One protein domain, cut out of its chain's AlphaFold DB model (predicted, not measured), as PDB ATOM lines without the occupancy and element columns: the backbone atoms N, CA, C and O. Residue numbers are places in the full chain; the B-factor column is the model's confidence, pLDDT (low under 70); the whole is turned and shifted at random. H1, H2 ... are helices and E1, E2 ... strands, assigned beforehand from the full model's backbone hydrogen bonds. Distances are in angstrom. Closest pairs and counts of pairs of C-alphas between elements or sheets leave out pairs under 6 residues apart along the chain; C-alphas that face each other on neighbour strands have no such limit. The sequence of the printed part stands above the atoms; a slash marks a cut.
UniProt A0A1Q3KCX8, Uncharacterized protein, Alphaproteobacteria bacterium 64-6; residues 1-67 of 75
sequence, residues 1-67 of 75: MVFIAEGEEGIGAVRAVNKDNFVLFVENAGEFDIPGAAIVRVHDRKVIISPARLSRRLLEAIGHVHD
ATOM      1  N   MET A   1     252.160 248.286 242.224       90.19
ATOM      2  CA  MET A   1     251.341 248.122 241.000       90.19
ATOM      3  C   MET A   1     250.126 247.277 241.361       90.19
ATOM      4  O   MET A   1     250.235 246.480 242.292       90.19
ATOM      5  N   VAL A   2     248.977 247.513 240.734       92.69
ATOM      6  CA  VAL A   2     247.697 246.863 241.074       92.69
ATOM      7  C   VAL A   2     247.291 245.898 239.962       92.69
ATOM      8  O   VAL A   2     247.525 246.206 238.800       92.69
ATOM      9  N   PHE A   3     246.719 244.750 240.323       92.50
ATOM     10  CA  PHE A   3     246.412 243.627 239.429       92.50
ATOM     11  C   PHE A   3     245.021 243.052 239.727       92.50
ATOM     12  O   PHE A   3     244.586 243.058 240.882       92.50
ATOM     13  N   ILE A   4     244.346 242.518 238.706       87.38
ATOM     14  CA  ILE A   4     243.033 241.854 238.840       87.38
ATOM     15  C   ILE A   4     243.176 240.366 239.200       87.38
ATOM     16  O   ILE A   4     242.323 239.814 239.896       87.38
ATOM     17  N   ALA A   5     244.281 239.731 238.803       81.19
ATOM     18  CA  ALA A   5     244.668 238.396 239.251       81.19
ATOM     19  C   ALA A   5     246.199 238.222 239.242       81.19
ATOM     20  O   ALA A   5     246.936 239.049 238.710       81.19
ATOM     21  N   GLU A   6     246.684 237.154 239.879       74.31
ATOM     22  CA  GLU A   6     248.092 236.741 239.786       74.31
ATOM     23  C   GLU A   6     248.435 236.360 238.341       74.31
ATOM     24  O   GLU A   6     247.709 235.582 237.729       74.31
ATOM     25  N   GLY A   7     249.562 236.853 237.827       76.19
ATOM     26  CA  GLY A   7     250.028 236.542 236.468       76.19
ATOM     27  C   GLY A   7     249.416 237.400 235.356       76.19
ATOM     28  O   GLY A   7     249.882 237.300 234.229       76.19
ATOM     29  N   GLU A   8     248.448 238.260 235.679       80.69
ATOM     30  CA  GLU A   8     247.874 239.246 234.756       80.69
ATOM     31  C   GLU A   8     248.723 240.521 234.672       80.69
ATOM     32  O   GLU A   8     249.625 240.762 235.490       80.69
ATOM     33  N   GLU A   9     248.384 241.373 233.708       83.50
ATOM     34  CA  GLU A   9     248.982 242.690 233.554       83.50
ATOM     35  C   GLU A   9     248.616 243.664 234.684       83.50
ATOM     36  O   GLU A   9     247.585 243.577 235.364       83.50
ATOM     37  N   GLY A  10     249.519 244.619 234.914       88.06
ATOM     38  CA  GLY A  10     249.327 245.665 235.905       88.06
ATOM     39  C   GLY A  10     248.369 246.734 235.398       88.06
ATOM     40  O   GLY A  10     248.726 247.527 234.540       88.06
ATOM     41  N   ILE A  11     247.198 246.845 236.015       90.00
ATOM     42  CA  ILE A  11     246.149 247.792 235.605       90.00
ATOM     43  C   ILE A  11     246.388 249.235 236.079       90.00
ATOM     44  O   ILE A  11     245.612 250.138 235.770       90.00
ATOM     45  N   GLY A  12     247.413 249.464 236.906       93.12
ATOM     46  CA  GLY A  12     247.720 250.796 237.414       93.12
ATOM     47  C   GLY A  12     248.564 250.837 238.685       93.12
ATOM     48  O   GLY A  12     249.197 249.859 239.110       93.12
ATOM     49  N   ALA A  13     248.575 252.010 239.317       94.88
ATOM     50  CA  ALA A  13     249.413 252.309 240.474       94.88
ATOM     51  C   ALA A  13     248.608 252.853 241.658       94.88
ATOM     52  O   ALA A  13     247.649 253.602 241.495       94.88
ATOM     53  N   VAL A  14     249.041 252.507 242.871       95.25
ATOM     54  CA  VAL A  14     248.500 253.095 244.101       95.25
ATOM     55  C   VAL A  14     249.039 254.520 244.232       95.25
ATOM     56  O   VAL A  14     250.256 254.711 244.254       95.25
ATOM     57  N   ARG A  15     248.146 255.509 244.318       96.44
ATOM     58  CA  ARG A  15     248.480 256.930 244.530       96.44
ATOM     59  C   ARG A  15     248.453 257.329 245.996       96.44
ATOM     60  O   ARG A  15     249.316 258.080 246.437       96.44
ATOM     61  N   ALA A  16     247.478 256.820 246.736       96.19
ATOM     62  CA  ALA A  16     247.298 257.098 248.153       96.19
ATOM     63  C   ALA A  16     246.695 255.881 248.855       96.19
ATOM     64  O   ALA A  16     245.982 255.093 248.235       96.19
ATOM     65  N   VAL A  17     246.971 255.743 250.148       95.31
ATOM     66  CA  VAL A  17     246.378 254.721 251.014       95.31
ATOM     67  C   VAL A  17     245.722 255.443 252.178       95.31
ATOM     68  O   VAL A  17     246.378 256.225 252.864       95.31
ATOM     69  N   ASN A  18     244.440 255.175 252.398       94.75
ATOM     70  CA  ASN A  18     243.687 255.691 253.530       94.75
ATOM     71  C   ASN A  18     243.350 254.536 254.484       94.75
ATOM     72  O   ASN A  18     243.763 253.394 254.284       94.75
ATOM     73  N   LYS A  19     242.587 254.832 255.539       93.75
ATOM     74  CA  LYS A  19     242.228 253.849 256.568       93.75
ATOM     75  C   LYS A  19     241.479 252.634 256.006       93.75
ATOM     76  O   LYS A  19     241.817 251.508 256.353       93.75
ATOM     77  N   ASP A  20     240.481 252.872 255.155       94.94
ATOM     78  CA  ASP A  20     239.530 251.841 254.708       94.94
ATOM     79  C   ASP A  20     239.565 251.597 253.188       94.94
ATOM     80  O   ASP A  20     238.887 250.702 252.676       94.94
ATOM     81  N   ASN A  21     240.339 252.389 252.445       95.75
ATOM     82  CA  ASN A  21     240.430 252.330 250.989       95.75
ATOM     83  C   ASN A  21     241.813 252.792 250.496       95.75
ATOM     84  O   ASN A  21     242.641 253.278 251.269       95.75
ATOM     85  N   PHE A  22     242.071 252.640 249.201       96.44
ATOM     86  CA  PHE A  22     243.232 253.229 248.540       96.44
ATOM     87  C   PHE A  22     242.826 253.828 247.195       96.44
ATOM     88  O   PHE A  22     241.842 253.402 246.590       96.44
ATOM     89  N   VAL A  23     243.600 254.797 246.716       96.62
ATOM     90  CA  VAL A  23     243.380 255.439 245.418       96.62
ATOM     91  C   VAL A  23     244.211 254.716 244.366       96.62
ATOM     92  O   VAL A  23     245.445 254.697 244.440       96.62
ATOM     93  N   LEU A  24     243.536 254.115 243.392       95.75
ATOM     94  CA  LEU A  24     244.122 253.523 242.195       95.75
ATOM     95  C   LEU A  24     244.128 254.555 241.069       95.75
ATOM     96  O   LEU A  24     243.076 255.058 240.693       95.75
ATOM     97  N   PHE A  25     245.292 254.813 240.486       94.94
ATOM     98  CA  PHE A  25     245.411 255.515 239.216       94.94
ATOM     99  C   PHE A  25     245.524 254.509 238.071       94.94
ATOM    100  O   PHE A  25     246.453 253.696 238.063       94.94
ATOM    101  N   VAL A  26     244.599 254.603 237.119       92.06
ATOM    102  CA  VAL A  26     244.591 253.861 235.852       92.06
ATOM    103  C   VAL A  26     244.953 254.830 234.729       92.06
ATOM    104  O   VAL A  26     244.370 255.915 234.612       92.06
ATOM    105  N   GLU A  27     245.918 254.449 233.895       86.31
ATOM    106  CA  GLU A  27     246.352 255.280 232.773       86.31
ATOM    107  C   GLU A  27     245.183 255.557 231.817       86.31
ATOM    108  O   GLU A  27     244.376 254.679 231.523       86.31
ATOM    109  N   ASN A  28     245.049 256.807 231.363       86.31
ATOM    110  CA  ASN A  28     243.970 257.269 230.479       86.31
ATOM    111  C   ASN A  28     242.530 257.125 231.025       86.31
ATOM    112  O   ASN A  28     241.588 257.500 230.326       86.31
ATOM    113  N   ALA A  29     242.341 256.652 232.262       87.81
ATOM    114  CA  ALA A  29     241.029 256.525 232.907       87.81
ATOM    115  C   ALA A  29     240.904 257.308 234.228       87.81
ATOM    116  O   ALA A  29     239.788 257.596 234.670       87.81
ATOM    117  N   GLY A  30     242.031 257.708 234.821       92.38
ATOM    118  CA  GLY A  30     242.078 258.572 235.997       92.38
ATOM    119  C   GLY A  30     242.119 257.797 237.312       92.38
ATOM    120  O   GLY A  30     242.676 256.703 237.389       92.38
ATOM    121  N   GLU A  31     241.580 258.403 238.367       95.06
ATOM    122  CA  GLU A  31     241.665 257.883 239.733       95.06
ATOM    123  C   GLU A  31     240.364 257.226 240.200       95.06
ATOM    124  O   GLU A  31     239.262 257.678 239.880       95.06
ATOM    125  N   PHE A  32     240.513 256.160 240.984       94.56
ATOM    126  CA  PHE A  32     239.426 255.356 241.521       94.56
ATOM    127  C   PHE A  32     239.683 255.021 242.988       94.56
ATOM    128  O   PHE A  32     240.740 254.497 243.338       94.56
ATOM    129  N   ASP A  33     238.688 255.253 243.839       95.50
ATOM    130  CA  ASP A  33     238.691 254.758 245.212       95.50
ATOM    131  C   ASP A  33     238.376 253.263 245.240       95.50
ATOM    132  O   ASP A  33     237.293 252.823 244.840       95.50
ATOM    133  N   ILE A  34     239.319 252.474 245.748       94.88
ATOM    134  CA  ILE A  34     239.192 251.026 245.878       94.88
ATOM    135  C   ILE A  34     239.030 250.677 247.354       94.88
ATOM    136  O   ILE A  34     239.945 250.935 248.142       94.88
ATOM    137  N   PRO A  35     237.903 250.072 247.767       94.75
ATOM    138  CA  PRO A  35     237.731 249.666 249.153       94.75
ATOM    139  C   PRO A  35     238.789 248.623 249.522       94.75
ATOM    140  O   PRO A  35     239.064 247.706 248.747       94.75
ATOM    141  N   GLY A  36     239.337 248.697 250.737       93.69
ATOM    142  CA  GLY A  36     240.302 247.709 251.232       93.69
ATOM    143  C   GLY A  36     239.732 246.287 251.223       93.69
ATOM    144  O   GLY A  36     240.450 245.324 250.984       93.69
ATOM    145  N   ALA A  37     238.409 246.156 251.354       93.31
ATOM    146  CA  ALA A  37     237.689 244.893 251.220       93.31
ATOM    147  C   ALA A  37     237.774 244.259 249.816       93.31
ATOM    148  O   ALA A  37     237.398 243.096 249.667       93.31
ATOM    149  N   ALA A  38     238.208 244.986 248.783       93.56
ATOM    150  CA  ALA A  38     238.468 244.428 247.458       93.56
ATOM    151  C   ALA A  38     239.850 243.765 247.353       93.56
ATOM    152  O   ALA A  38     240.072 243.013 246.407       93.56
ATOM    153  N   ILE A  39     240.758 244.011 248.302       93.75
ATOM    154  CA  ILE A  39     242.111 243.449 248.296       93.75
ATOM    155  C   ILE A  39     242.047 241.957 248.630       93.75
ATOM    156  O   ILE A  39     241.552 241.553 249.679       93.75
ATOM    157  N   VAL A  40     242.590 241.143 247.729       94.38
ATOM    158  CA  VAL A  40     242.743 239.692 247.893       94.38
ATOM    159  C   VAL A  40     244.112 239.366 248.481       94.38
ATOM    160  O   VAL A  40     244.231 238.494 249.340       94.38
ATOM    161  N   ARG A  41     245.160 240.059 248.019       93.81
ATOM    162  CA  ARG A  41     246.541 239.821 248.448       93.81
ATOM    163  C   ARG A  41     247.402 241.065 248.248       93.81
ATOM    164  O   ARG A  41     247.187 241.828 247.309       93.81
ATOM    165  N   VAL A  42     248.407 241.233 249.104       93.12
ATOM    166  CA  VAL A  42     249.485 242.212 248.924       93.12
ATOM    167  C   VAL A  42     250.812 241.517 249.186       93.12
ATOM    168  O   VAL A  42     251.014 240.971 250.267       93.12
ATOM    169  N   HIS A  43     251.703 241.520 248.204       92.81
ATOM    170  CA  HIS A  43     253.057 240.971 248.317       92.81
ATOM    171  C   HIS A  43     253.928 241.545 247.202       92.81
ATOM    172  O   HIS A  43     253.406 242.009 246.195       92.81
ATOM    173  N   ASP A  44     255.248 241.564 247.377       89.06
ATOM    174  CA  ASP A  44     256.205 241.947 246.325       89.06
ATOM    175  C   ASP A  44     255.901 243.287 245.621       89.06
ATOM    176  O   ASP A  44     256.175 243.470 244.436       89.06
ATOM    177  N   ARG A  45     255.328 244.254 246.358       88.75
ATOM    178  CA  ARG A  45     254.853 245.558 245.836       88.75
ATOM    179  C   ARG A  45     253.720 245.450 244.793       88.75
ATOM    180  O   ARG A  45     253.438 246.413 244.065       88.75
ATOM    181  N   LYS A  46     253.051 244.300 244.746       91.31
ATOM    182  CA  LYS A  46     251.828 244.009 244.000       91.31
ATOM    183  C   LYS A  46     250.625 244.028 244.941       91.31
ATOM    184  O   LYS A  46     250.682 243.502 246.052       91.31
ATOM    185  N   VAL A  47     249.540 244.641 244.485       94.31
ATOM    186  CA  VAL A  47     248.235 244.615 245.152       94.31
ATOM    187  C   VAL A  47     247.274 243.896 244.224       94.31
ATOM    188  O   VAL A  47     247.090 244.329 243.091       94.31
ATOM    189  N   ILE A  48     246.672 242.813 244.694       93.75
ATOM    190  CA  ILE A  48     245.726 242.017 243.915       93.75
ATOM    191  C   ILE A  48     244.326 242.322 244.419       93.75
ATOM    192  O   ILE A  48     244.074 242.209 245.623       93.75
ATOM    193  N   ILE A  49     243.428 242.714 243.517       93.56
ATOM    194  CA  ILE A  49     242.054 243.103 243.841       93.56
ATOM    195  C   ILE A  49     241.035 242.231 243.112       93.56
ATOM    196  O   ILE A  49     241.234 241.835 241.971       93.56
ATOM    197  N   SER A  50     239.916 241.941 243.774       90.38
ATOM    198  CA  SER A  50     238.848 241.128 243.195       90.38
ATOM    199  C   SER A  50     237.931 241.974 242.303       90.38
ATOM    200  O   SER A  50     237.308 242.907 242.819       90.38
ATOM    201  N   PRO A  51     237.741 241.619 241.015       86.06
ATOM    202  CA  PRO A  51     236.857 242.348 240.101       86.06
ATOM    203  C   PRO A  51     235.390 242.312 240.550       86.06
ATOM    204  O   PRO A  51     234.643 243.255 240.301       86.06
ATOM    205  N   ALA A  52     234.988 241.283 241.305       86.50
ATOM    206  CA  ALA A  52     233.641 241.152 241.861       86.50
ATOM    207  C   ALA A  52     233.276 242.260 242.869       86.50
ATOM    208  O   ALA A  52     232.113 242.393 243.246       86.50
ATOM    209  N   ARG A  53     234.264 243.033 243.338       84.94
ATOM    210  CA  ARG A  53     234.092 244.123 244.310       84.94
ATOM    211  C   ARG A  53     234.380 245.501 243.715       84.94
ATOM    212  O   ARG A  53     234.481 246.471 244.464       84.94
ATOM    213  N   LEU A  54     234.529 245.591 242.394       86.94
ATOM    214  CA  LEU A  54     234.836 246.836 241.696       86.94
ATOM    215  C   LEU A  54     233.587 247.443 241.065       86.94
ATOM    216  O   LEU A  54     232.621 246.756 240.734       86.94
ATOM    217  N   SER A  55     233.612 248.763 240.896       86.38
ATOM    218  CA  SER A  55     232.551 249.461 240.182       86.38
ATOM    219  C   SER A  55     232.585 249.106 238.695       86.38
ATOM    220  O   SER A  55     233.650 248.895 238.114       86.38
ATOM    221  N   ARG A  56     231.413 249.113 238.053       87.00
ATOM    222  CA  ARG A  56     231.290 248.870 236.610       87.00
ATOM    223  C   ARG A  56     232.183 249.801 235.779       87.00
ATOM    224  O   ARG A  56     232.835 249.341 234.856       87.00
ATOM    225  N   ARG A  57     232.279 251.076 236.168       87.00
ATOM    226  CA  ARG A  57     233.133 252.074 235.506       87.00
ATOM    227  C   ARG A  57     234.613 251.684 235.525       87.00
ATOM    228  O   ARG A  57     235.312 251.906 234.546       87.00
ATOM    229  N   LEU A  58     235.099 251.131 236.638       86.75
ATOM    230  CA  LEU A  58     236.483 250.673 236.732       86.75
ATOM    231  C   LEU A  58     236.707 249.412 235.891       86.75
ATOM    232  O   LEU A  58     237.726 249.309 235.222       86.75
ATOM    233  N   LEU A  59     235.750 248.481 235.883       87.75
ATOM    234  CA  LEU A  59     235.828 247.292 235.027       87.75
ATOM    235  C   LEU A  59     235.874 247.668 233.538       87.75
ATOM    236  O   LEU A  59     236.677 247.109 232.800       87.75
ATOM    237  N   GLU A  60     235.074 248.648 233.113       86.81
ATOM    238  CA  GLU A  60     235.098 249.194 231.747       86.81
ATOM    239  C   GLU A  60     236.438 249.884 231.439       86.81
ATOM    240  O   GLU A  60     237.028 249.645 230.390       86.81
ATOM    241  N   ALA A  61     236.969 250.679 232.375       84.88
ATOM    242  CA  ALA A  61     238.277 251.314 232.225       84.88
ATOM    243  C   ALA A  61     239.420 250.298 232.073       84.88
ATOM    244  O   ALA A  61     240.301 250.501 231.247       84.88
ATOM    245  N   ILE A  62     239.394 249.205 232.841       82.19
ATOM    246  CA  ILE A  62     240.381 248.121 232.743       82.19
ATOM    247  C   ILE A  62     240.223 247.360 231.423       82.19
ATOM    248  O   ILE A  62     241.221 247.078 230.768       82.19
ATOM    249  N   GLY A  63     238.987 247.061 231.009       77.44
ATOM    250  CA  GLY A  63     238.713 246.424 229.716       77.44
ATOM    251  C   GLY A  63     239.299 247.224 228.552       77.44
ATOM    252  O   GLY A  63     240.006 246.669 227.726       77.44
ATOM    253  N   HIS A  64     239.133 248.548 228.566       68.19
ATOM    254  CA  HIS A  64     239.710 249.429 227.547       68.19
ATOM    255  C   HIS A  64     241.239 249.557 227.585       68.19
ATOM    256  O   HIS A  64     241.825 249.984 226.592       68.19
ATOM    257  N   VAL A  65     241.886 249.259 228.714       60.28
ATOM    258  CA  VAL A  65     243.353 249.194 228.784       60.28
ATOM    259  C   VAL A  65     243.847 247.932 228.076       60.28
ATOM    260  O   VAL A  65     244.743 248.048 227.250       60.28
ATOM    261  N   HIS A  66     243.206 246.781 228.300       56.16
ATOM    262  CA  HIS A  66     243.549 245.538 227.596       56.16
ATOM    263  C   HIS A  66     243.133 245.555 226.113       56.16
ATOM    264  O   HIS A  66     243.854 245.031 225.278       56.16
ATOM    265  N   ASP A  67     242.028 246.218 225.743       57.56
ATOM    266  CA  ASP A  67     241.635 246.388 224.328       57.56
ATOM    267  C   ASP A  67     242.632 247.257 223.534       57.56
ATOM    268  O   ASP A  67     242.641 247.232 222.304       57.56
TER     269      ASP A  67
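AT A GLANCE: This is residues 1 to 67 of the 75 residues of an uncharacterized protein of Alphaproteobacteria bacterium 64-6 (UniProt A0A1Q3KCX8). A small rounded body is built on a strongly twisted sheet of three strands, E1, E2 and E3, with the hairpin of E4 and E5 crossing over one face and helix H1 over that same face nearer one end. The first few printed residues run beside E5. The printed part has 67 residues, in the order E1, E2, E3, E4, E5, H1. Both sheets, E1 - E2 - E3 and E4 - E5, are antiparallel, and the class is mixed, helices and strands. The whole is compact, with a radius of gyration of the C-alphas of 10.7 A and spans of 31 by 23 by 21 A.

IN THESE COORDINATES: E1, residues 10 to 17, begins at C-alpha 10 (249.327, 245.665, 235.905) and is 17.9 A long. E2 is residues 21 to 26, 15.8 A, and E3 is residues 30 to 35, 16.5 A. E4 is residues 39 to 43, 11.2 A, and E5 is residues 46 to 49, 9.8 A. H1, residues 56 to 66, is 15.6 A long and ends at C-alpha 66 (243.549, 245.538, 227.596).

HOW THE PARTS SIT: E1, E2 and E3 form a meander, each strand the antiparallel neighbour of the one before. N 15 and O 23 are 2.8 A apart between E1 and E2, and N 24 and O 32 are 2.8 A apart between E2 and E3. H1 is on this sheet at a height over the sheet of 9.5 A, making two layers, a helix on one face of a sheet. Its closest C-alphas to E1 are Ile 62 and Ile 11, 6.4 A. It is only just over E2 alone, with 4 of its C-alphas falling there and 2 each on E1 and E3. Every O i to N i+4 pair in H1 is within hydrogen-bond range. In the hairpin E4 and E5, N 48 and O 41 are 2.8 A apart. E1 and E5 are near each other, with 8 pairs of C-alphas within 10 A; E4 is apart from H1.

THE WHOLE: The C-alphas of Lys 19 and Asp 67 are the two farthest apart, 33.1 A. The printed part has no cut, and no link is long. Residues 64 to 67 have pLDDT under 70.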